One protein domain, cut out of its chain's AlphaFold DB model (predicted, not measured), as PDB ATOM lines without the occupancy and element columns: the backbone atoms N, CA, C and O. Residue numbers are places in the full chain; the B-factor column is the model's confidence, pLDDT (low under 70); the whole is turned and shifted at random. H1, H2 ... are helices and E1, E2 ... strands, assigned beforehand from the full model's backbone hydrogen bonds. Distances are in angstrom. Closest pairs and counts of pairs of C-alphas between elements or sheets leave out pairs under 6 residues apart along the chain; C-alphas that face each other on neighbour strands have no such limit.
ATOM      1  N   GLY A  32     212.453 323.087 275.500       79.19
ATOM      2  CA  GLY A  32     212.713 324.425 276.049       79.19
ATOM      3  C   GLY A  32     211.545 325.403 275.918       79.19
ATOM      4  O   GLY A  32     211.644 326.535 276.380       79.19
ATOM      5  N   TRP A  33     210.429 324.969 275.334       68.62
ATOM      6  CA  TRP A  33     209.261 325.806 275.096       68.62
ATOM      7  C   TRP A  33     208.108 325.410 276.032       68.62
ATOM      8  O   TRP A  33     207.711 324.248 276.085       68.62
ATOM      9  N   THR A  34     207.620 326.374 276.820       55.28
ATOM     10  CA  THR A  34     206.725 326.144 277.972       55.28
ATOM     11  C   THR A  34     205.326 326.732 277.814       55.28
ATOM     12  O   THR A  34     204.497 326.560 278.704       55.28
ATOM     13  N   SER A  35     205.039 327.433 276.719       54.47
ATOM     14  CA  SER A  35     203.750 328.086 276.517       54.47
ATOM     15  C   SER A  35     202.952 327.387 275.416       54.47
ATOM     16  O   SER A  35     203.508 327.045 274.381       54.47
ATOM     17  N   ALA A  36     201.654 327.166 275.650       62.31
ATOM     18  CA  ALA A  36     200.680 326.615 274.698       62.31
ATOM     19  C   ALA A  36     200.601 325.091 274.475       62.31
ATOM     20  O   ALA A  36     199.849 324.682 273.591       62.31
ATOM     21  N   SER A  37     201.297 324.267 275.275       68.88
ATOM     22  CA  SER A  37     201.170 322.789 275.355       68.88
ATOM     23  C   SER A  37     200.679 322.101 274.065       68.88
ATOM     24  O   SER A  37     199.590 321.520 274.048       68.88
ATOM     25  N   PRO A  38     201.445 322.179 272.961       83.94
ATOM     26  CA  PRO A  38     201.072 321.531 271.707       83.94
ATOM     27  C   PRO A  38     200.895 320.021 271.909       83.94
ATOM     28  O   PRO A  38     201.721 319.347 272.529       83.94
ATOM     29  N   MET A  39     199.815 319.489 271.346       85.00
ATOM     30  CA  MET A  39     199.387 318.096 271.511       85.00
ATOM     31  C   MET A  39     199.912 317.183 270.390       85.00
ATOM     32  O   MET A  39     199.878 315.958 270.503       85.00
ATOM     33  N   HIS A  40     200.408 317.768 269.299       87.19
ATOM     34  CA  HIS A  40     200.952 317.063 268.139       87.19
ATOM     35  C   HIS A  40     202.118 317.863 267.537       87.19
ATOM     36  O   HIS A  40     202.098 319.092 267.524       87.19
ATOM     37  N   TRP A  41     203.138 317.152 267.044       90.44
ATOM     38  CA  TRP A  41     204.348 317.695 266.435       90.44
ATOM     39  C   TRP A  41     204.654 317.115 265.049       90.44
ATOM     40  O   TRP A  41     204.688 315.893 264.874       90.44
ATOM     41  N   ARG A  42     205.009 317.992 264.103       92.06
ATOM     42  CA  ARG A  42     205.435 317.650 262.736       92.06
ATOM     43  C   ARG A  42     206.835 318.193 262.449       92.06
ATOM     44  O   ARG A  42     207.119 319.352 262.724       92.06
ATOM     45  N   TRP A  43     207.700 317.370 261.857       94.62
ATOM     46  CA  TRP A  43     209.000 317.820 261.352       94.62
ATOM     47  C   TRP A  43     208.871 318.421 259.956       94.62
ATOM     48  O   TRP A  43     208.308 317.788 259.062       94.62
ATOM     49  N   ILE A  44     209.466 319.595 259.751       95.56
ATOM     50  CA  ILE A  44     209.541 320.273 258.453       95.56
ATOM     51  C   ILE A  44     211.008 320.605 258.174       95.56
ATOM     52  O   ILE A  44     211.703 321.168 259.018       95.56
ATOM     53  N   ARG A  45     211.509 320.242 256.990       95.12
ATOM     54  CA  ARG A  45     212.886 320.530 256.566       95.12
ATOM     55  C   ARG A  45     212.877 321.296 255.265       95.12
ATOM     56  O   ARG A  45     212.411 320.778 254.255       95.12
ATOM     57  N   GLN A  46     213.418 322.505 255.290       95.38
ATOM     58  CA  GLN A  46     213.427 323.400 254.143       95.38
ATOM     59  C   GLN A  46     214.630 324.340 254.246       95.38
ATOM     60  O   GLN A  46     215.011 324.739 255.344       95.38
ATOM     61  N   GLU A  47     215.263 324.636 253.108       94.12
ATOM     62  CA  GLU A  47     216.417 325.552 253.023       94.12
ATOM     63  C   GLU A  47     217.558 325.211 254.004       94.12
ATOM     64  O   GLU A  47     218.166 326.079 254.624       94.12
ATOM     65  N   GLY A  48     217.843 323.913 254.170       93.88
ATOM     66  CA  GLY A  48     218.925 323.421 255.033       93.88
ATOM     67  C   GLY A  48     218.647 323.521 256.535       93.88
ATOM     68  O   GLY A  48     219.508 323.168 257.336       93.88
ATOM     69  N   ARG A  49     217.449 323.963 256.927       96.25
ATOM     70  CA  ARG A  49     217.029 324.090 258.323       96.25
ATOM     71  C   ARG A  49     215.990 323.043 258.678       96.25
ATOM     72  O   ARG A  49     215.313 322.481 257.813       96.25
ATOM     73  N   THR A  50     215.876 322.801 259.975       96.94
ATOM     74  CA  THR A  50     214.906 321.868 260.525       96.94
ATOM     75  C   THR A  50     213.994 322.602 261.497       96.94
ATOM     76  O   THR A  50     214.462 323.292 262.398       96.94
ATOM     77  N   TYR A  51     212.695 322.431 261.297       97.00
ATOM     78  CA  TYR A  51     211.639 323.014 262.102       97.00
ATOM     79  C   TYR A  51     210.765 321.920 262.702       97.00
ATOM     80  O   TYR A  51     210.580 320.854 262.105       97.00
ATOM     81  N   LEU A  52     210.178 322.229 263.850       95.06
ATOM     82  CA  LEU A  52     209.055 321.497 264.407       95.06
ATOM     83  C   LEU A  52     207.829 322.402 264.447       95.06
ATOM     84  O   LEU A  52     207.860 323.485 265.023       95.06
ATOM     85  N   LEU A  53     206.747 321.932 263.842       94.75
ATOM     86  CA  LEU A  53     205.429 322.529 263.961       94.75
ATOM     87  C   LEU A  53     204.706 321.873 265.138       94.75
ATOM     88  O   LEU A  53     204.384 320.686 265.071       94.75
ATOM     89  N   GLY A  54     204.470 322.639 266.198       92.75
ATOM     90  CA  GLY A  54     203.578 322.277 267.294       92.75
ATOM     91  C   GLY A  54     202.141 322.677 266.961       92.75
ATOM     92  O   GLY A  54     201.901 323.784 266.476       92.75
ATOM     93  N   MET A  55     201.197 321.771 267.203       90.94
ATOM     94  CA  MET A  55     199.780 321.930 266.872       90.94
ATOM     95  C   MET A  55     198.885 321.699 268.089       90.94
ATOM     96  O   MET A  55     199.119 320.797 268.899       90.94
ATOM     97  N   GLY A  56     197.828 322.498 268.173       88.44
ATOM     98  CA  GLY A  56     196.805 322.482 269.212       88.44
ATOM     99  C   GLY A  56     195.954 323.741 269.082       88.44
ATOM    100  O   GLY A  56     195.766 324.240 267.976       88.44
ATOM    101  N   MET A  57     195.516 324.302 270.208       87.56
ATOM    102  CA  MET A  57     194.815 325.596 270.243       87.56
ATOM    103  C   MET A  57     195.662 326.737 269.650       87.56
ATOM    104  O   MET A  57     195.128 327.696 269.096       87.56
ATOM    105  N   LEU A  58     196.988 326.618 269.746       91.25
ATOM    106  CA  LEU A  58     197.952 327.491 269.095       91.25
ATOM    107  C   LEU A  58     198.849 326.659 268.180       91.25
ATOM    108  O   LEU A  58     199.441 325.667 268.611       91.25
ATOM    109  N   ASN A  59     198.985 327.095 266.933       94.00
ATOM    110  CA  ASN A  59     200.034 326.611 266.054       94.00
ATOM    111  C   ASN A  59     201.308 327.418 266.282       94.00
ATOM    112  O   ASN A  59     201.262 328.649 266.262       94.00
ATOM    113  N   VAL A  60     202.446 326.739 266.422       94.31
ATOM    114  CA  VAL A  60     203.757 327.395 266.521       94.31
ATOM    115  C   VAL A  60     204.791 326.634 265.721       94.31
ATOM    116  O   VAL A  60     204.912 325.413 265.809       94.31
ATOM    117  N   LEU A  61     205.574 327.386 264.965       96.19
ATOM    118  CA  LEU A  61     206.732 326.900 264.249       96.19
ATOM    119  C   LEU A  61     207.987 327.194 265.077       96.19
ATOM    120  O   LEU A  61     208.325 328.355 265.308       96.19
ATOM    121  N   GLY A  62     208.678 326.144 265.512       95.38
ATOM    122  CA  GLY A  62     209.957 326.227 266.211       95.38
ATOM    123  C   GLY A  62     211.118 325.851 265.297       95.38
ATOM    124  O   GLY A  62     211.112 324.778 264.699       95.38
ATOM    125  N   LEU A  63     212.128 326.711 265.199       96.19
ATOM    126  CA  LEU A  63     213.423 326.391 264.607       96.19
ATOM    127  C   LEU A  63     214.219 325.512 265.576       96.19
ATOM    128  O   LEU A  63     214.379 325.866 266.743       96.19
ATOM    129  N   GLN A  64     214.737 324.384 265.093       94.75
ATOM    130  CA  GLN A  64     215.566 323.507 265.910       94.75
ATOM    131  C   GLN A  64     217.002 324.029 266.012       94.75
ATOM    132  O   GLN A  64     217.687 324.199 265.001       94.75
ATOM    133  N   ASN A  65     217.464 324.225 267.245       92.94
ATOM    134  CA  ASN A  65     218.851 324.533 267.564       92.94
ATOM    135  C   ASN A  65     219.727 323.270 267.510       92.94
ATOM    136  O   ASN A  65     219.241 322.137 267.529       92.94
ATOM    137  N   SER A  66     221.048 323.454 267.478       90.56
ATOM    138  CA  SER A  66     222.015 322.347 267.440       90.56
ATOM    139  C   SER A  66     221.984 321.453 268.685       90.56
ATOM    140  O   SER A  66     222.350 320.282 268.598       90.56
ATOM    141  N   ASP A  67     221.534 321.979 269.823       90.00
ATOM    142  CA  ASP A  67     221.347 321.245 271.079       90.00
ATOM    143  C   ASP A  67     219.993 320.512 271.165       90.00
ATOM    144  O   ASP A  67     219.720 319.818 272.143       90.00
ATOM    145  N   GLY A  68     219.151 320.637 270.134       89.25
ATOM    146  CA  GLY A  68     217.831 320.020 270.059       89.25
ATOM    147  C   GLY A  68     216.695 320.833 270.686       89.25
ATOM    148  O   GLY A  68     215.544 320.409 270.562       89.25
ATOM    149  N   THR A  69     216.977 321.984 271.305       92.81
ATOM    150  CA  THR A  69     215.945 322.921 271.779       92.81
ATOM    151  C   THR A  69     215.259 323.634 270.613       92.81
ATOM    152  O   THR A  69     215.760 323.641 269.483       92.81
ATOM    153  N   LEU A  70     214.093 324.226 270.874       93.25
ATOM    154  CA  LEU A  70     213.335 324.984 269.888       93.25
ATOM    155  C   LEU A  70     213.340 326.470 270.199       93.25
ATOM    156  O   LEU A  70     212.979 326.893 271.295       93.25
ATOM    157  N   LYS A  71     213.670 327.256 269.177       93.44
ATOM    158  CA  LYS A  71     213.426 328.691 269.150       93.44
ATOM    159  C   LYS A  71     212.126 328.958 268.379       93.44
ATOM    160  O   LYS A  71     212.081 328.634 267.190       93.44
ATOM    161  N   PRO A  72     211.069 329.511 268.993       93.56
ATOM    162  CA  PRO A  72     209.852 329.856 268.263       93.56
ATOM    163  C   PRO A  72     210.165 330.946 267.228       93.56
ATOM    164  O   PRO A  72     210.893 331.886 267.527       93.56
ATOM    165  N   VAL A  73     209.651 330.796 266.005       96.44
ATOM    166  CA  VAL A  73     209.873 331.757 264.904       96.44
ATOM    167  C   VAL A  73     208.581 332.257 264.258       96.44
ATOM    168  O   VAL A  73     208.594 333.269 263.562       96.44
ATOM    169  N   ALA A  74     207.466 331.554 264.457       96.94
ATOM    170  CA  ALA A  74     206.140 332.023 264.072       96.94
ATOM    171  C   ALA A  74     205.058 331.328 264.902       96.94
ATOM    172  O   ALA A  74     205.233 330.177 265.306       96.94
ATOM    173  N   ALA A  75     203.928 331.997 265.111       95.56
ATOM    174  CA  ALA A  75     202.757 331.444 265.784       95.56
ATOM    175  C   ALA A  75     201.466 332.021 265.192       95.56
ATOM    176  O   ALA A  75     201.432 333.189 264.814       95.56
ATOM    177  N   TRP A  76     200.402 331.223 265.112       95.50
ATOM    178  CA  TRP A  76     199.107 331.696 264.623       95.50
ATOM    179  C   TRP A  76     197.940 330.934 265.244       95.50
ATOM    180  O   TRP A  76     198.028 329.736 265.511       95.50
ATOM    181  N   ALA A  77     196.837 331.647 265.464       94.00
ATOM    182  CA  ALA A  77     195.571 331.104 265.948       94.00
ATOM    183  C   ALA A  77     194.458 332.160 265.831       94.00
ATOM    184  O   ALA A  77     194.721 333.332 265.559       94.00
ATOM    185  N   ALA A  78     193.218 331.780 266.135       92.50
ATOM    186  CA  ALA A  78     192.204 332.729 266.580       92.50
ATOM    187  C   ALA A  78     192.643 333.353 267.920       92.50
ATOM    188  O   ALA A  78     193.131 332.635 268.792       92.50
ATOM    189  N   CYS A  79     192.407 334.646 268.146       93.81
ATOM    190  CA  CYS A  79     192.732 335.357 269.391       93.81
ATOM    191  C   CYS A  79     192.153 334.660 270.630       93.81
ATOM    192  O   CYS A  79     192.791 334.616 271.680       93.81
ATOM    193  N   HIS A  80     190.961 334.068 270.504       91.31
ATOM    194  CA  HIS A  80     190.362 333.248 271.556       91.31
ATOM    195  C   HIS A  80     191.237 332.043 271.920       91.31
ATOM    196  O   HIS A  80     191.523 331.823 273.095       91.31
ATOM    197  N   HIS A  81     191.658 331.259 270.924       90.00
ATOM    198  CA  HIS A  81     192.462 330.060 271.156       90.00
ATOM    199  C   HIS A  81     193.897 330.398 271.547       90.00
ATOM    200  O   HIS A  81     194.462 329.704 272.384       90.00
ATOM    201  N   PHE A  82     194.447 331.492 271.016       92.25
ATOM    202  CA  PHE A  82     195.722 332.041 271.455       92.25
ATOM    203  C   PHE A  82     195.682 332.285 272.970       92.25
ATOM    204  O   PHE A  82     196.453 331.697 273.722       92.25
ATOM    205  N   SER A  83     194.706 333.064 273.444       91.56
ATOM    206  CA  SER A  83     194.528 333.319 274.874       91.56
ATOM    207  C   SER A  83     194.243 332.046 275.676       91.56
ATOM    208  O   SER A  83     194.801 331.894 276.760       91.56
ATOM    209  N   TYR A  84     193.421 331.123 275.161       89.44
ATOM    210  CA  TYR A  84     193.137 329.844 275.825       89.44
ATOM    211  C   TYR A  84     194.401 329.001 276.012       89.44
ATOM    212  O   TYR A  84     194.619 328.479 277.099       89.44
ATOM    213  N   ALA A  85     195.250 328.902 274.988       88.81
ATOM    214  CA  ALA A  85     196.491 328.134 275.046       88.81
ATOM    215  C   ALA A  85     197.478 328.683 276.093       88.81
ATOM    216  O   ALA A  85     198.346 327.965 276.580       88.81
ATOM    217  N   HIS A  86     197.325 329.951 276.472       89.31
ATOM    218  CA  HIS A  86     198.067 330.590 277.553       89.31
ATOM    219  C   HIS A  86     197.295 330.622 278.885       89.31
ATOM    220  O   HIS A  86     197.545 331.503 279.705       89.31
ATOM    221  N   ASP A  87     196.325 329.729 279.103       89.19
ATOM    222  CA  ASP A  87     195.469 329.699 280.302       89.19
ATOM    223  C   ASP A  87     194.824 331.059 280.612       89.19
ATOM    224  O   ASP A  87     194.709 331.488 281.764       89.19
ATOM    225  N   TRP A  88     194.420 331.769 279.557       91.12
ATOM    226  CA  TRP A  88     193.859 333.121 279.614       91.12
ATOM    227  C   TRP A  88     194.824 334.194 280.128       91.12
ATOM    228  O   TRP A  88     194.391 335.293 280.480       91.12
ATOM    229  N   LYS A  89     196.129 333.902 280.124       91.81
ATOM    230  CA  LYS A  89     197.228 334.792 280.515       91.81
ATOM    231  C   LYS A  89     198.282 334.909 279.397       91.81
ATOM    232  O   LYS A  89     199.441 334.552 279.616       91.81
ATOM    233  N   PRO A  90     197.907 335.370 278.187       91.81
ATOM    234  CA  PRO A  90     198.868 335.555 277.101       91.81
ATOM    235  C   PRO A  90     199.904 336.646 277.438       91.81
ATOM    236  O   PRO A  90     199.688 337.429 278.370       91.81
ATOM    237  N   PRO A  91     201.020 336.727 276.686       92.50
ATOM    238  CA  PRO A  91     202.036 337.763 276.872       92.50
ATOM    239  C   PRO A  91     201.457 339.185 276.851       92.50
ATOM    240  O   PRO A  91     200.518 339.471 276.109       92.50
ATOM    241  N   THR A  92     202.051 340.102 277.620       94.62
ATOM    242  CA  THR A  92     201.613 341.511 277.682       94.62
ATOM    243  C   THR A  92     201.575 342.168 276.302       94.62
ATOM    244  O   THR A  92     200.608 342.853 275.985       94.62
ATOM    245  N   SER A  93     202.557 341.875 275.447       95.62
ATOM    246  CA  SER A  93     202.624 342.354 274.061       95.62
ATOM    247  C   SER A  93     201.403 341.961 273.223       95.62
ATOM    248  O   SER A  93     200.915 342.767 272.428       95.62
ATOM    249  N   PHE A  94     200.862 340.755 273.430       95.38
ATOM    250  CA  PHE A  94     199.611 340.326 272.807       95.38
ATOM    251  C   PHE A  94     198.428 341.149 273.313       95.38
ATOM    252  O   PHE A  94     197.625 341.609 272.508       95.38
ATOM    253  N   ILE A  95     198.321 341.357 274.628       94.94
ATOM    254  CA  ILE A  95     197.217 342.118 275.235       94.94
ATOM    255  C   ILE A  95     197.223 343.565 274.728       94.94
ATOM    256  O   ILE A  95     196.177 344.086 274.344       94.94
ATOM    257  N   GLU A  96     198.392 344.201 274.682       95.50
ATOM    258  CA  GLU A  96     198.565 345.563 274.171       95.50
ATOM    259  C   GLU A  96     198.212 345.662 272.682       95.50
ATOM    260  O   GLU A  96     197.453 346.547 272.286       95.50
ATOM    261  N   GLY A  97     198.703 344.733 271.850       96.19
ATOM    262  CA  GLY A  97     198.369 344.668 270.424       96.19
ATOM    263  C   GLY A  97     196.880 344.417 270.164       96.19
ATOM    264  O   GLY A  97     196.266 345.087 269.328       96.19
ATOM    265  N   TYR A  98     196.277 343.506 270.928       95.69
ATOM    266  CA  TYR A  98     194.854 343.199 270.850       95.69
ATOM    267  C   TYR A  98     194.015 344.423 271.234       95.69
ATOM    268  O   TYR A  98     193.151 344.832 270.465       95.69
ATOM    269  N   ASN A  99     194.305 345.071 272.366       94.94
ATOM    270  CA  ASN A  99     193.550 346.238 272.837       94.94
ATOM    271  C   ASN A  99     193.728 347.468 271.937       94.94
ATOM    272  O   ASN A  99     192.804 348.270 271.811       94.94
ATOM    273  N   ALA A 100     194.884 347.610 271.283       95.38
ATOM    274  CA  ALA A 100     195.091 348.646 270.276       95.38
ATOM    275  C   ALA A 100     194.220 348.423 269.025       95.38
ATOM    276  O   ALA A 100     193.734 349.394 268.440       95.38
ATOM    277  N   THR A 101     194.007 347.159 268.644       95.31
ATOM    278  CA  THR A 101     193.237 346.763 267.455       95.31
ATOM    279  C   THR A 101     191.724 346.743 267.714       95.31
ATOM    280  O   THR A 101     190.951 347.224 266.889       95.31
ATOM    281  N   TYR A 102     191.294 346.205 268.857       93.62
ATOM    282  CA  TYR A 102     189.894 345.937 269.209       93.62
ATOM    283  C   TYR A 102     189.438 346.833 270.368       93.62
ATOM    284  O   TYR A 102     189.151 346.375 271.476       93.62
ATOM    285  N   GLN A 103     189.409 348.142 270.118       92.25
ATOM    286  CA  GLN A 103     189.161 349.165 271.146       92.25
ATOM    287  C   GLN A 103     187.755 349.095 271.761       92.25
ATOM    288  O   GLN A 103     187.550 349.524 272.895       92.25
ATOM    289  N   ASP A 104     186.786 348.547 271.029       90.19
ATOM    290  CA  ASP A 104     185.406 348.350 271.473       90.19
ATOM    291  C   ASP A 104     185.246 347.159 272.432       90.19
ATOM    292  O   ASP A 104     184.244 347.068 273.145       90.19
ATOM    293  N   LYS A 105     186.228 346.250 272.467       88.12
ATOM    294  CA  LYS A 105     186.195 345.007 273.250       88.12
ATOM    295  C   LYS A 105     187.567 344.689 273.849       88.12
ATOM    296  O   LYS A 105     188.174 343.683 273.470       88.12
ATOM    297  N   PRO A 106     188.067 345.513 274.785       89.62
ATOM    298  CA  PRO A 106     189.367 345.280 275.388       89.62
ATOM    299  C   PRO A 106     189.387 343.967 276.177       89.62
ATOM    300  O   PRO A 106     188.406 343.566 276.804       89.62
ATOM    301  N   PHE A 107     190.544 343.319 276.175       90.88
ATOM    302  CA  PHE A 107     190.835 342.113 276.923       90.88
ATOM    303  C   PHE A 107     191.784 342.412 278.087       90.88
ATOM    304  O   PHE A 107     192.786 343.118 277.945       90.88
ATOM    305  N   THR A 108     191.481 341.805 279.232       89.88
ATOM    306  CA  THR A 108     192.322 341.819 280.430       89.88
ATOM    307  C   THR A 108     192.654 340.384 280.818       89.88
ATOM    308  O   THR A 108     191.767 339.533 280.904       89.88
ATOM    309  N   SER A 109     193.935 340.125 281.084       88.69
ATOM    310  CA  SER A 109     194.444 338.813 281.499       88.69
ATOM    311  C   SER A 109     193.636 338.213 282.657       88.69
ATOM    312  O   SER A 109     193.366 338.886 283.652       88.69
ATOM    313  N   GLY A 110     193.244 336.943 282.527       82.88
ATOM    314  CA  GLY A 110     192.507 336.188 283.546       82.88
ATOM    315  C   GLY A 110     191.056 336.623 283.802       82.88
ATOM    316  O   GLY A 110     190.403 336.024 284.655       82.88
ATOM    317  N   ALA A 111     190.534 337.632 283.097       71.62
ATOM    318  CA  ALA A 111     189.181 338.144 283.312       71.62
ATOM    319  C   ALA A 111     188.093 337.327 282.584       71.62
ATOM    320  O   ALA A 111     188.327 336.668 281.567       71.62
ATOM    321  N   HIS A 112     186.857 337.415 283.087       54.78
ATOM    322  CA  HIS A 112     185.661 336.959 282.377       54.78
ATOM    323  C   HIS A 112     185.318 337.952 281.248       54.78
ATOM    324  O   HIS A 112     185.154 339.137 281.518       54.78
ATOM    325  N   GLY A 113     185.211 337.477 280.000       58.59
ATOM    326  CA  GLY A 113     185.051 338.331 278.803       58.59
ATOM    327  C   GLY A 113     186.172 338.111 277.782       58.59
ATOM    328  O   GLY A 113     186.912 339.024 277.437       58.59
ATOM    329  N   LYS A 114     186.351 336.852 277.381       81.50
ATOM    330  CA  LYS A 114     187.447 336.353 276.537       81.50
ATOM    331  C   LYS A 114     187.324 336.897 275.104       81.50
ATOM    332  O   LYS A 114     186.191 337.141 274.694       81.50
ATOM    333  N   PRO A 115     188.428 337.028 274.334       87.88
ATOM    334  CA  PRO A 115     188.348 337.410 272.927       87.88
ATOM    335  C   PRO A 115     187.310 336.577 272.175       87.88
ATOM    336  O   PRO A 115     187.175 335.371 272.420       87.88
ATOM    337  N   ASP A 116     186.582 337.224 271.268       84.75
ATOM    338  CA  ASP A 116     185.548 336.558 270.483       84.75
ATOM    339  C   ASP A 116     186.144 335.437 269.621       84.75
ATOM    340  O   ASP A 116     187.301 335.474 269.188       84.75
ATOM    341  N   HIS A 117     185.324 334.431 269.328       81.50
ATOM    342  CA  HIS A 117     185.661 333.445 268.310       81.50
ATOM    343  C   HIS A 117     185.655 334.107 266.926       81.50
ATOM    344  O   HIS A 117     184.641 334.662 266.492       81.50
ATOM    345  N   GLY A 118     186.777 334.015 266.213       82.12
ATOM    346  CA  GLY A 118     186.886 334.499 264.841       82.12
ATOM    347  C   GLY A 118     188.154 335.306 264.594       82.12
ATOM    348  O   GLY A 118     189.004 334.804 263.858       82.12
ATOM    349  N   PRO A 119     188.293 336.514 265.178       90.00
ATOM    350  CA  PRO A 119     189.480 337.339 264.999       90.00
ATOM    351  C   PRO A 119     190.736 336.531 265.300       90.00
ATOM    352  O   PRO A 119     190.766 335.782 266.277       90.00
ATOM    353  N   GLY A 120     191.742 336.647 264.446       94.00
ATOM    354  CA  GLY A 120     192.962 335.867 264.512       94.00
ATOM    355  C   GLY A 120     194.203 336.725 264.626       94.00
ATOM    356  O   GLY A 120     194.176 337.937 264.408       94.00
ATOM    357  N   VAL A 121     195.286 336.056 264.989       96.19
ATOM    358  CA  VAL A 121     196.597 336.633 265.235       96.19
ATOM    359  C   VAL A 121     197.656 335.829 264.492       96.19
ATOM    360  O   VAL A 121     197.593 334.598 264.427       96.19
ATOM    361  N   LEU A 122     198.629 336.541 263.940       97.75
ATOM    362  CA  LEU A 122     199.880 336.017 263.421       97.75
ATOM    363  C   LEU A 122     201.017 336.723 264.157       97.75
ATOM    364  O   LEU A 122     201.072 337.947 264.182       97.75
ATOM    365  N   TRP A 123     201.933 335.952 264.723       97.75
ATOM    366  CA  TRP A 123     203.226 336.434 265.187       97.75
ATOM    367  C   TRP A 123     204.330 335.826 264.325       97.75
ATOM    368  O   TRP A 123     204.282 334.635 264.003       97.75
ATOM    369  N   VAL A 124     205.327 336.635 263.976       98.31
ATOM    370  CA  VAL A 124     206.550 336.205 263.288       98.31
ATOM    371  C   VAL A 124     207.731 336.891 263.965       98.31
ATOM    372  O   VAL A 124     207.717 338.107 264.075       98.31
ATOM    373  N   ASP A 125     208.749 336.124 264.352       97.25
ATOM    374  CA  ASP A 125     209.992 336.583 265.001       97.25
ATOM    375  C   ASP A 125     210.880 337.375 264.019       97.25
ATOM    376  O   ASP A 125     211.932 336.912 263.582       97.25
ATOM    377  N   ARG A 126     210.416 338.533 263.548       96.06
ATOM    378  CA  ARG A 126     211.056 339.321 262.484       96.06
ATOM    379  C   ARG A 126     212.439 339.821 262.901       96.06
ATOM    380  O   ARG A 126     213.324 339.934 262.044       96.06
ATOM    381  N   ASP A 127     212.651 340.127 264.178       95.44
ATOM    382  CA  ASP A 127     213.958 340.557 264.677       95.44
ATOM    383  C   ASP A 127     214.879 339.389 265.078       95.44
ATOM    384  O   ASP A 127     216.105 339.555 265.124       95.44
ATOM    385  N   GLY A 128     214.330 338.184 265.216       94.38
ATOM    386  CA  GLY A 128     215.084 336.975 265.472       94.38
ATOM    387  C   GLY A 128     215.580 336.841 266.910       94.38
ATOM    388  O   GLY A 128     216.581 336.139 267.107       94.38
ATOM    389  N   ASP A 129     214.938 337.464 267.893       93.00
ATOM    390  CA  ASP A 129     215.237 337.287 269.314       93.00
ATOM    391  C   ASP A 129     214.429 336.143 269.970       93.00
ATOM    392  O   ASP A 129     214.839 335.605 271.002       93.00
ATOM    393  N   GLY A 130     213.360 335.675 269.315       89.56
ATOM    394  CA  GLY A 130     212.475 334.613 269.800       89.56
ATOM    395  C   GLY A 130     211.500 335.056 270.898       89.56
ATOM    396  O   GLY A 130     210.855 334.200 271.514       89.56
ATOM    397  N   ALA A 131     211.388 336.355 271.166       91.12
ATOM    398  CA  ALA A 131     210.460 336.950 272.110       91.12
ATOM    399  C   ALA A 131     209.248 337.530 271.375       91.12
ATOM    400  O   ALA A 131     209.354 338.185 270.349       91.12
ATOM    401  N   MET A 132     208.053 337.324 271.924       91.88
ATOM    402  CA  MET A 132     206.846 337.869 271.312       91.88
ATOM    403  C   MET A 132     206.716 339.362 271.609       91.88
ATOM    404  O   MET A 132     206.366 339.744 272.730       91.88
ATOM    405  N   GLN A 133     206.951 340.203 270.606       94.75
ATOM    406  CA  GLN A 133     206.872 341.657 270.720       94.75
ATOM    407  C   GLN A 133     205.624 342.220 270.021       94.75
ATOM    408  O   GLN A 133     205.123 341.654 269.051       94.75
ATOM    409  N   GLN A 134     205.116 343.368 270.487       95.38
ATOM    410  CA  GLN A 134     203.900 343.977 269.926       95.38
ATOM    411  C   GLN A 134     204.058 344.330 268.437       95.38
ATOM    412  O   GLN A 134     203.122 344.159 267.665       95.38
ATOM    413  N   ALA A 135     205.246 344.783 268.025       95.88
ATOM    414  CA  ALA A 135     205.538 345.176 266.642       95.88
ATOM    415  C   ALA A 135     205.555 343.998 265.646       95.88
ATOM    416  O   ALA A 135     205.538 344.209 264.435       95.88
ATOM    417  N   GLU A 136     205.592 342.768 266.150       97.00
ATOM    418  CA  GLU A 136     205.646 341.533 265.368       97.00
ATOM    419  C   GLU A 136     204.303 340.799 265.307       97.00
ATOM    420  O   GLU A 136     204.184 339.755 264.660       97.00
ATOM    421  N   LEU A 137     203.301 341.330 266.008       97.75
ATOM    422  CA  LEU A 137     201.953 340.794 266.076       97.75
ATOM    423  C   LEU A 137     201.058 341.494 265.058       97.75
ATOM    424  O   LEU A 137     200.910 342.715 265.052       97.75
ATOM    425  N   GLU A 138     200.402 340.694 264.229       98.12
ATOM    426  CA  GLU A 138     199.437 341.146 263.239       98.12
ATOM    427  C   GLU A 138     198.076 340.508 263.522       98.12
ATOM    428  O   GLU A 138     197.973 339.302 263.749       98.12
ATOM    429  N   PHE A 139     197.016 341.316 263.491       97.50
ATOM    430  CA  PHE A 139     195.652 340.892 263.802       97.50
ATOM    431  C   PHE A 139     194.759 340.979 262.562       97.50
ATOM    432  O   PHE A 139     194.886 341.895 261.751       97.50
ATOM    433  N   SER A 140     193.825 340.040 262.408       95.56
ATOM    434  CA  SER A 140     192.988 339.926 261.202       95.56
ATOM    435  C   SER A 140     191.814 340.916 261.140       95.56
ATOM    436  O   SER A 140     191.005 340.866 260.210       95.56
ATOM    437  N   GLY A 141     191.667 341.793 262.139       93.25
ATOM    438  CA  GLY A 141     190.496 342.660 262.279       93.25
ATOM    439  C   GLY A 141     189.214 341.833 262.429       93.25
ATOM    440  O   GLY A 141     189.161 340.924 263.257       93.25
ATOM    441  N   ALA A 142     188.193 342.137 261.624       89.00
ATOM    442  CA  ALA A 142     186.915 341.415 261.615       89.00
ATOM    443  C   ALA A 142     186.965 340.060 260.878       89.00
ATOM    444  O   ALA A 142     186.031 339.262 260.988       89.00
ATOM    445  N   THR A 143     188.037 339.788 260.124       91.06
ATOM    446  CA  THR A 143     188.187 338.523 259.398       91.06
ATOM    447  C   THR A 143     188.345 337.370 260.373       91.06
ATOM    448  O   THR A 143     189.138 337.449 261.312       91.06
ATOM    449  N   ARG A 144     187.657 336.256 260.106       90.56
ATOM    450  CA  ARG A 144     187.882 335.016 260.851       90.56
ATOM    451  C   ARG A 144     189.108 334.284 260.323       90.56
ATOM    452  O   ARG A 144     189.108 333.905 259.154       90.56
ATOM    453  N   PHE A 145     190.115 334.085 261.169       90.31
ATOM    454  CA  PHE A 145     191.426 333.558 260.785       90.31
ATOM    455  C   PHE A 145     192.000 332.614 261.849       90.31
ATOM    456  O   PHE A 145     191.893 332.886 263.043       90.31
ATOM    457  N   GLY A 146     192.644 331.526 261.409       84.81
ATOM    458  CA  GLY A 146     193.422 330.634 262.280       84.81
ATOM    459  C   GLY A 146     192.607 329.917 263.362       84.81
ATOM    460  O   GLY A 146     193.146 329.564 264.409       84.81
ATOM    461  N   GLY A 147     191.298 329.752 263.164       82.75
ATOM    462  CA  GLY A 147     190.460 328.981 264.077       82.75
ATOM    463  C   GLY A 147     190.720 327.482 263.923       82.75
ATOM    464  O   GLY A 147     190.703 326.981 262.812       82.75
ATOM    465  N   GLY A 148     190.908 326.762 265.028       81.19
ATOM    466  CA  GLY A 148     191.316 325.354 264.995       81.19
ATOM    467  C   GLY A 148     191.685 324.843 266.375       81.19
ATOM    468  O   GLY A 148     192.842 324.950 266.753       81.19
ATOM    469  N   SER A 149     190.746 324.289 267.149       82.88
ATOM    470  CA  SER A 149     191.059 323.819 268.516       82.88
ATOM    471  C   SER A 149     192.109 322.700 268.545       82.88
ATOM    472  O   SER A 149     192.850 322.554 269.516       82.88
ATOM    473  N   TRP A 150     192.205 321.947 267.448       88.38
ATOM    474  CA  TRP A 150     193.112 320.807 267.288       88.38
ATOM    475  C   TRP A 150     194.236 321.069 266.266       88.38
ATOM    476  O   TRP A 150     194.963 320.151 265.893       88.38
ATOM    477  N   GLY A 151     194.411 322.335 265.864       90.50
ATOM    478  CA  GLY A 151     195.536 322.824 265.069       90.50
ATOM    479  C   GLY A 151     195.435 322.639 263.552       90.50
ATOM    480  O   GLY A 151     194.531 321.998 263.015       90.50
ATOM    481  N   HIS A 152     196.404 323.232 262.860       93.38
ATOM    482  CA  HIS A 152     196.537 323.198 261.403       93.38
ATOM    483  C   HIS A 152     197.878 322.589 260.987       93.38
ATOM    484  O   HIS A 152     198.928 323.163 261.270       93.38
ATOM    485  N   ASP A 153     197.850 321.442 260.317       94.12
ATOM    486  CA  ASP A 153     199.052 320.769 259.822       94.12
ATOM    487  C   ASP A 153     199.524 321.367 258.492       94.12
ATOM    488  O   ASP A 153     198.720 321.824 257.672       94.12
ATOM    489  N   LEU A 154     200.840 321.347 258.275       93.88
ATOM    490  CA  LEU A 154     201.491 321.927 257.106       93.88
ATOM    491  C   LEU A 154     202.317 320.876 256.355       93.88
ATOM    492  O   LEU A 154     203.051 320.084 256.949       93.88
ATOM    493  N   ALA A 155     202.258 320.921 255.022       92.38
ATOM    494  CA  ALA A 155     203.130 320.120 254.162       92.38
ATOM    495  C   ALA A 155     204.551 320.707 254.051       92.38
ATOM    496  O   ALA A 155     205.526 319.970 253.906       92.38
ATOM    497  N   ASP A 156     204.654 322.035 254.099       95.06
ATOM    498  CA  ASP A 156     205.859 322.840 253.910       95.06
ATOM    499  C   ASP A 156     205.805 324.089 254.811       95.06
ATOM    500  O   ASP A 156     204.912 324.225 255.646       95.06
ATOM    501  N   LEU A 157     206.745 325.028 254.659       97.25
ATOM    502  CA  LEU A 157     206.703 326.299 255.397       97.25
ATOM    503  C   LEU A 157     205.591 327.260 254.931       97.25
ATOM    504  O   LEU A 157     205.589 328.406 255.353       97.25
ATOM    505  N   THR A 158     204.667 326.873 254.049       97.62
ATOM    506  CA  THR A 158     203.557 327.751 253.649       97.62
ATOM    507  C   THR A 158     202.358 327.521 254.566       97.62
ATOM    508  O   THR A 158     201.769 326.439 254.566       97.62
ATOM    509  N   ILE A 159     201.926 328.562 255.279       97.19
ATOM    510  CA  ILE A 159     200.720 328.500 256.115       97.19
ATOM    511  C   ILE A 159     199.496 328.602 255.199       97.19
ATOM    512  O   ILE A 159     199.279 329.645 254.583       97.19
ATOM    513  N   ARG A 160     198.700 327.530 255.088       95.88
ATOM    514  CA  ARG A 160     197.438 327.519 254.324       95.88
ATOM    515  C   ARG A 160     196.268 327.265 255.258       95.88
ATOM    516  O   ARG A 160     196.271 326.271 255.977       95.88
ATOM    517  N   LEU A 161     195.283 328.157 255.245       93.31
ATOM    518  CA  LEU A 161     194.169 328.146 256.193       93.31
ATOM    519  C   LEU A 161     192.862 328.510 255.498       93.31
ATOM    520  O   LEU A 161     192.853 329.285 254.540       93.31
ATOM    521  N   ALA A 162     191.754 327.996 256.025       90.50
ATOM    522  CA  ALA A 162     190.435 328.524 255.716       90.50
ATOM    523  C   ALA A 162     190.191 329.822 256.503       90.50
ATOM    524  O   ALA A 162     190.675 329.987 257.624       90.50
ATOM    525  N   ALA A 163     189.417 330.736 255.926       90.38
ATOM    526  CA  ALA A 163     189.031 331.992 256.556       90.38
ATOM    527  C   ALA A 163     187.637 332.446 256.131       90.38
ATOM    528  O   ALA A 163     187.066 331.950 255.159       90.38
ATOM    529  N   THR A 164     187.079 333.404 256.874       90.19
ATOM    530  CA  THR A 164     185.855 334.117 256.487       90.19
ATOM    531  C   THR A 164     186.139 335.608 256.426       90.19
ATOM    532  O   THR A 164     186.352 336.231 257.466       90.19
ATOM    533  N   ILE A 165     186.103 336.163 255.218       89.69
ATOM    534  CA  ILE A 165     186.349 337.578 254.925       89.69
ATOM    535  C   ILE A 165     185.018 338.174 254.470       89.69
ATOM    536  O   ILE A 165     184.407 337.668 253.531       89.69
ATOM    537  N   ASP A 166     184.521 339.187 255.182       88.56
ATOM    538  CA  ASP A 166     183.223 339.830 254.912       88.56
ATOM    539  C   ASP A 166     182.057 338.833 254.773       88.56
ATOM    540  O   ASP A 166     181.215 338.914 253.877       88.56
ATOM    541  N   GLY A 167     182.040 337.823 255.650       85.25
ATOM    542  CA  GLY A 167     181.033 336.758 255.648       85.25
ATOM    543  C   GLY A 167     181.198 335.710 254.541       85.25
ATOM    544  O   GLY A 167     180.417 334.762 254.497       85.25
ATOM    545  N   LYS A 168     182.209 335.833 253.671       87.44
ATOM    546  CA  LYS A 168     182.471 334.902 252.567       87.44
ATOM    547  C   LYS A 168     183.655 333.988 252.879       87.44
ATOM    548  O   LYS A 168     184.684 334.462 253.364       87.44
ATOM    549  N   PRO A 169     183.542 332.683 252.600       90.19
ATOM    550  CA  PRO A 169     184.619 331.755 252.877       90.19
ATOM    551  C   PRO A 169     185.718 331.805 251.817       90.19
ATOM    552  O   PRO A 169     185.446 331.924 250.620       90.19
ATOM    553  N   ALA A 170     186.963 331.695 252.265       92.62
ATOM    554  CA  ALA A 170     188.148 331.775 251.425       92.62
ATOM    555  C   ALA A 170     189.267 330.866 251.949       92.62
ATOM    556  O   ALA A 170     189.247 330.437 253.104       92.62
ATOM    557  N   VAL A 171     190.260 330.613 251.102       93.31
ATOM    558  CA  VAL A 171     191.555 330.048 251.491       93.31
ATOM    559  C   VAL A 171     192.599 331.155 251.458       93.31
ATOM    560  O   VAL A 171     192.665 331.938 250.512       93.31
ATOM    561  N   ILE A 172     193.425 331.208 252.496       94.56
ATOM    562  CA  ILE A 172     194.584 332.093 252.592       94.56
ATOM    563  C   ILE A 172     195.843 331.240 252.495       94.56
ATOM    564  O   ILE A 172     195.898 330.149 253.063       94.56
ATOM    565  N   ALA A 173     196.866 331.764 251.822       96.50
ATOM    566  CA  ALA A 173     198.203 331.190 251.810       96.50
ATOM    567  C   ALA A 173     199.246 332.255 252.179       96.50
ATOM    568  O   ALA A 173     199.408 333.244 251.468       96.50
ATOM    569  N   LEU A 174     199.993 332.026 253.260       97.69
ATOM    570  CA  LEU A 174     201.181 332.799 253.616       97.69
ATOM    571  C   LEU A 174     202.404 331.991 253.196       97.69
ATOM    572  O   LEU A 174     202.931 331.176 253.954       97.69
ATOM    573  N   LYS A 175     202.822 332.175 251.944       97.44
ATOM    574  CA  LYS A 175     204.038 331.554 251.415       97.44
ATOM    575  C   LYS A 175     205.238 332.431 251.774       97.44
ATOM    576  O   LYS A 175     205.236 333.594 251.376       97.44
ATOM    577  N   PRO A 176     206.253 331.915 252.484       97.88
ATOM    578  CA  PRO A 176     207.417 332.717 252.809       97.88
ATOM    579  C   PRO A 176     208.257 332.978 251.556       97.88
ATOM    580  O   PRO A 176     208.474 332.082 250.733       97.88
ATOM    581  N   GLU A 177     208.783 334.192 251.432       96.88
ATOM    582  CA  GLU A 177     209.761 334.567 250.410       96.88
ATOM    583  C   GLU A 177     211.165 334.101 250.815       96.88
ATOM    584  O   GLU A 177     212.095 334.896 250.937       96.88
ATOM    585  N   GLY A 178     211.311 332.800 251.062       96.38
ATOM    586  CA  GLY A 178     212.514 332.166 251.596       96.38
ATOM    587  C   GLY A 178     212.705 332.364 253.101       96.38
ATOM    588  O   GLY A 178     211.885 332.973 253.793       96.38
ATOM    589  N   VAL A 179     213.816 331.845 253.616       97.31
ATOM    590  CA  VAL A 179     214.205 331.955 255.023       97.31
ATOM    591  C   VAL A 179     215.350 332.956 255.178       97.31
ATOM    592  O   VAL A 179     216.227 333.073 254.317       97.31
ATOM    593  N   ASP A 180     215.331 333.760 256.239       96.00
ATOM    594  CA  ASP A 180     216.407 334.714 256.522       96.00
ATOM    595  C   ASP A 180     217.653 334.061 257.151       96.00
ATOM    596  O   ASP A 180     217.722 332.847 257.357       96.00
ATOM    597  N   ALA A 181     218.681 334.866 257.440       95.06
ATOM    598  CA  ALA A 181     219.917 334.379 258.053       95.06
ATOM    599  C   ALA A 181     219.703 333.842 259.482       95.06
ATOM    600  O   ALA A 181     220.416 332.929 259.906       95.06
ATOM    601  N   LYS A 182     218.687 334.333 260.196       95.31
ATOM    602  CA  LYS A 182     218.346 333.942 261.571       95.31
ATOM    603  C   LYS A 182     217.481 332.679 261.618       95.31
ATOM    604  O   LYS A 182     217.424 332.013 262.643       95.31
ATOM    605  N   GLY A 183     216.897 332.283 260.487       95.88
ATOM    606  CA  GLY A 183     216.066 331.086 260.351       95.88
ATOM    607  C   GLY A 183     214.580 331.333 260.400       95.88
ATOM    608  O   GLY A 183     213.816 330.374 260.490       95.88
ATOM    609  N   VAL A 184     214.184 332.591 260.292       97.94
ATOM    610  CA  VAL A 184     212.801 333.030 260.322       97.94
ATOM    611  C   VAL A 184     212.275 333.013 258.884       97.94
ATOM    612  O   VAL A 184     212.883 333.632 257.997       97.94
ATOM    613  N   PRO A 185     211.188 332.278 258.590       98.12
ATOM    614  CA  PRO A 185     210.558 332.337 257.277       98.12
ATOM    615  C   PRO A 185     210.010 333.746 257.014       98.12
ATOM    616  O   PRO A 185     209.271 334.298 257.831       98.12
ATOM    617  N   ARG A 186     210.349 334.337 255.862       97.69
ATOM    618  CA  ARG A 186     209.903 335.688 255.485       97.69
ATOM    619  C   ARG A 186     208.466 335.666 254.973       97.69
ATOM    620  O   ARG A 186     208.230 335.748 253.771       97.69
ATOM    621  N   TYR A 187     207.506 335.512 255.880       98.38
ATOM    622  CA  TYR A 187     206.088 335.572 255.533       98.38
ATOM    623  C   TYR A 187     205.665 336.982 255.085       98.38
ATOM    624  O   TYR A 187     206.157 337.973 255.648       98.38
ATOM    625  N   PRO A 188     204.721 337.088 254.124       98.06
ATOM    626  CA  PRO A 188     204.031 338.347 253.861       98.06
ATOM    627  C   PRO A 188     203.289 338.812 255.121       98.06
ATOM    628  O   PRO A 188     203.038 338.025 256.035       98.06
ATOM    629  N   THR A 189     202.918 340.091 255.163       97.25
ATOM    630  CA  THR A 189     202.030 340.591 256.221       97.25
ATOM    631  C   THR A 189     200.681 339.880 256.146       97.25
ATOM    632  O   THR A 189     200.231 339.461 255.069       97.25
ATOM    633  N   LEU A 190     200.002 339.769 257.284       96.69
ATOM    634  CA  LEU A 190     198.661 339.210 257.358       96.69
ATOM    635  C   LEU A 190     197.705 340.017 256.473       96.69
ATOM    636  O   LEU A 190     196.927 339.431 255.731       96.69
ATOM    637  N   ALA A 191     197.822 341.348 256.459       96.19
ATOM    638  CA  ALA A 191     197.025 342.208 255.585       96.19
ATOM    639  C   ALA A 191     197.216 341.879 254.091       96.19
ATOM    640  O   ALA A 191     196.233 341.755 253.358       96.19
ATOM    641  N   THR A 192     198.460 341.680 253.638       97.50
ATOM    642  CA  THR A 192     198.745 341.272 252.252       97.50
ATOM    643  C   THR A 192     198.170 339.890 251.948       97.50
ATOM    644  O   THR A 192     197.569 339.700 250.892       97.50
ATOM    645  N   ALA A 193     198.301 338.933 252.869       97.06
ATOM    646  CA  ALA A 193     197.751 337.592 252.693       97.06
ATOM    647  C   ALA A 193     196.212 337.586 252.642       97.06
ATOM    648  O   ALA A 193     195.628 336.871 251.830       97.06
ATOM    649  N   LEU A 194     195.555 338.408 253.467       95.44
ATOM    650  CA  LEU A 194     194.100 338.588 253.464       95.44
ATOM    651  C   LEU A 194     193.603 339.220 252.163       95.44
ATOM    652  O   LEU A 194     192.614 338.756 251.599       95.44
ATOM    653  N   ALA A 195     194.307 340.229 251.648       96.06
ATOM    654  CA  ALA A 195     193.975 340.851 250.367       96.06
ATOM    655  C   ALA A 195     194.137 339.887 249.175       96.06
ATOM    656  O   ALA A 195     193.455 340.035 248.164       96.06
ATOM    657  N   ALA A 196     195.025 338.896 249.298       97.06
ATOM    658  CA  ALA A 196     195.270 337.861 248.296       97.06
ATOM    659  C   ALA A 196     194.442 336.577 248.512       97.06
ATOM    660  O   ALA A 196     194.675 335.579 247.824       97.06
ATOM    661  N   ALA A 197     193.507 336.569 249.467       96.25
ATOM    662  CA  ALA A 197     192.709 335.391 249.775       96.25
ATOM    663  C   ALA A 197     191.862 334.948 248.574       96.25
ATOM    664  O   ALA A 197     191.287 335.762 247.850       96.25
ATOM    665  N   VAL A 198     191.751 333.635 248.388       97.19
ATOM    666  CA  VAL A 198     191.037 333.035 247.261       97.19
ATOM    667  C   VAL A 198     189.651 332.581 247.720       97.19
ATOM    668  O   VAL A 198     189.566 331.695 248.573       97.19
ATOM    669  N   PRO A 199     188.552 333.144 247.182       94.81
ATOM    670  CA  PRO A 199     187.202 332.731 247.553       94.81
ATOM    671  C   PRO A 199     186.936 331.257 247.235       94.81
ATOM    672  O   PRO A 199     187.309 330.766 246.167       94.81
ATOM    673  N   LEU A 200     186.236 330.566 248.136       91.81
ATOM    674  CA  LEU A 200     185.780 329.201 247.885       91.81
ATOM    675  C   LEU A 200     184.600 329.195 246.909       91.81
ATOM    676  O   LEU A 200     183.655 329.972 247.056       91.81
ATOM    677  N   LYS A 201     184.643 328.293 245.927       90.12
ATOM    678  CA  LYS A 201     183.598 328.129 244.907       90.12
ATOM    679  C   LYS A 201     182.568 327.104 245.374       90.12
ATOM    680  O   LYS A 201     182.935 325.991 245.744       90.12
ATOM    681  N   ASP A 202     181.293 327.486 245.353       82.38
ATOM    682  CA  ASP A 202     180.157 326.657 245.777       82.38
ATOM    683  C   ASP A 202     180.382 325.933 247.122       82.38
ATOM    684  O   ASP A 202     180.264 324.702 247.207       82.38
ATOM    685  N   PRO A 203     180.742 326.659 248.199       80.25
ATOM    686  CA  PRO A 203     180.931 326.046 249.504       80.25
ATOM    687  C   PRO A 203     179.633 325.364 249.970       80.25
ATOM    688  O   PRO A 203     178.541 325.895 249.744       80.25
ATOM    689  N   PRO A 204     179.708 324.192 250.642       72.62
ATOM    690  CA  PRO A 204     178.576 323.732 251.445       72.62
ATOM    691  C   PRO A 204     178.268 324.798 252.508       72.62
ATOM    692  O   PRO A 204     179.039 325.742 252.657       72.62
ATOM    693  N   LYS A 205     177.160 324.678 253.253       67.56
ATOM    694  CA  LYS A 205     176.836 325.645 254.317       67.56
ATOM    695  C   LYS A 205     178.072 325.878 255.199       67.56
ATOM    696  O   LYS A 205     178.455 325.004 255.963       67.56
ATOM    697  N   PHE A 206     178.679 327.051 255.050       60.72
ATOM    698  CA  PHE A 206     179.969 327.375 255.640       60.72
ATOM    699  C   PHE A 206     179.723 328.351 256.783       60.72
ATOM    700  O   PHE A 206     179.826 329.566 256.627       60.72
ATOM    701  N   ASP A 207     179.243 327.823 257.906       56.38
ATOM    702  CA  ASP A 207     178.955 328.630 259.088       56.38
ATOM    703  C   ASP A 207     180.195 328.792 259.984       56.38
ATOM    704  O   ASP A 207     181.315 328.433 259.618       56.38
ATOM    705  N   TYR A 208     180.021 329.373 261.174       45.56
ATOM    706  CA  TYR A 208     181.126 329.566 262.115       45.56
ATOM    707  C   TYR A 208     181.838 328.256 262.484       45.56
ATOM    708  O   TYR A 208     183.031 328.284 262.761       45.56
ATOM    709  N   ARG A 209     181.165 327.100 262.417       51.47
ATOM    710  CA  ARG A 209     181.786 325.792 262.652       51.47
ATOM    711  C   ARG A 209     182.622 325.314 261.464       51.47
ATOM    712  O   ARG A 209     183.219 324.256 261.556       51.47
ATOM    713  N   SER A 210     182.692 326.072 260.366       52.81
ATOM    714  CA  SER A 210     183.388 325.687 259.127       52.81
ATOM    715  C   SER A 210     184.771 326.337 258.938       52.81
ATOM    716  O   SER A 210     185.555 325.825 258.148       52.81
ATOM    717  N   VAL A 211     185.112 327.402 259.688       54.75
ATOM    718  CA  VAL A 211     186.478 328.004 259.739       54.75
ATOM    719  C   VAL A 211     187.245 327.754 261.034       54.75
ATOM    720  O   VAL A 211     188.419 328.086 261.126       54.75
ATOM    721  N   HIS A 212     186.570 327.209 262.041       72.00
ATOM    722  CA  HIS A 212     187.166 326.696 263.271       72.00
ATOM    723  C   HIS A 212     187.683 325.248 263.221       72.00
ATOM    724  O   HIS A 212     188.338 324.863 264.192       72.00
ATOM    725  N   PRO A 213     187.391 324.408 262.207       84.88
ATOM    726  CA  PRO A 213     187.910 323.058 262.207       84.88
ATOM    727  C   PRO A 213     189.418 323.012 261.975       84.88
ATOM    728  O   PRO A 213     189.968 323.807 261.211       84.88
ATOM    729  N   PRO A 214     190.067 321.998 262.543       90.69
ATOM    730  CA  PRO A 214     191.412 321.597 262.174       90.69
ATOM    731  C   PRO A 214     191.531 321.320 260.682       90.69
ATOM    732  O   PRO A 214     190.576 320.899 260.015       90.69
TER     733      PRO A 214
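AT A GLANCE: This is residues 32 to 214 of the 618 residues of an uncharacterized protein of Planctomycetes bacterium (UniProt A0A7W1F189). A single long antiparallel sheet of eight strands curls like part of a barrel without closing, with its two edge strands E1 and E8 apart. H1 and H2 cover part of one face, while H3 packs on the opposite face with its closest contacts to E6 and E8; long loops join several of the parts. The printed part has 183 residues with three named helices and eight named strands, in the order E1 E2 E3 E4 H1 H2 E5 E6 E7 E8 H3, and the strands stand side by side in the order E1 - E2 - E3 - E4 - E5 - E6 - E7 - E8. The class is mixed, helices and strands, with under half of the residues in named elements. The whole is compact, with a radius of gyration of the C-alphas of 15.6 A and spans of 45 by 40 by 28 A.

HOW THE PARTS SIT: The sheet is twisted, and from edge to edge its strands' lines turn by 127 degrees and the way across it by 181 degrees. E1, residues 40 to 46, and E2, residues 49 to 55, form an antiparallel hairpin with N 42 and O 53 2.9 A apart. E3, residues 59 to 64, forms a hairpin with E2, with N 52 and O 62 at 2.8 A. E4, residues 70 to 78, forms a hairpin with E3, with N 61 and O 74 at 2.8 A; E4 bends by 65 degrees at residue 73. E1 to E4 are a meander, each strand the antiparallel neighbour of the one before. H1, residues 79 to 85, is on the sheet at a height of 8.1 A, over E4 and slantwise to it at 43 degrees on the local plane. H2, residues 92 to 101, is on the same face at a height of 9.5 A; H1 and H2 are near each other, with 6 pairs of C-alphas within 10 A. E5, residues 119 to 124, is antiparallel to E4, with N 123 and O 75 at 2.8 A. The closest C-alphas of H1 and E5 are those of Cys 79 and Gly 120, 4.9 A apart. E6, residues 137 to 145, forms a hairpin with E5, with N 122 and O 138 at 2.8 A. The closest C-alphas of H2 and E6 are those of Gly 97 and Leu 137, 6.8 A apart. E6 bends by 117 degrees at residue 142, and its residues 144 to 145 pair with E7, residues 159 to 165, with N 144 and O 164 at 2.9 A. E8, residues 168 to 174, forms a hairpin with E7, with N 163 and O 170 at 2.8 A, and E5 to E8 are a second meander. H3, residues 190 to 195, is on the opposite face from H1 and H2; its closest C-alphas to E8 are those of Ala 193 and Leu 174, 6.0 A apart. In H1, H2 and H3 every O i to N i+4 pair is within hydrogen-bond range.

IN THESE COORDINATES: E1 begins at C-alpha 40 (200.952, 317.063, 268.139) and is 19.8 A long, E2 19.4 A, E3 15.8 A and E4 22.7 A. H1 is 9.9 A long and H2 14.2 A, from C-alpha 92 at (201.613, 341.511, 277.682). E5 is 17.2 A, E6 13.8 A, E7 17.0 A and E8 18.9 A. H3, 8.6 A long, ends at C-alpha 195 (193.975, 340.851, 250.367).

THE WHOLE: The two C-alphas farthest apart are those of Asp 67 and Asp 202, at 48.6 A. The printed part has no cut. The links H2 to E5, E5 to E6, E6 to E7 and E8 to H3 are long. After H3, residues 196 to 214 hold no named element, but residues 198 to 199 pair antiparallel with residues 170 to 171 of E8. The mean pLDDT of the printed part is 89.7, with residues 33 to 37, 112 to 113 and 205 to 211 under 70.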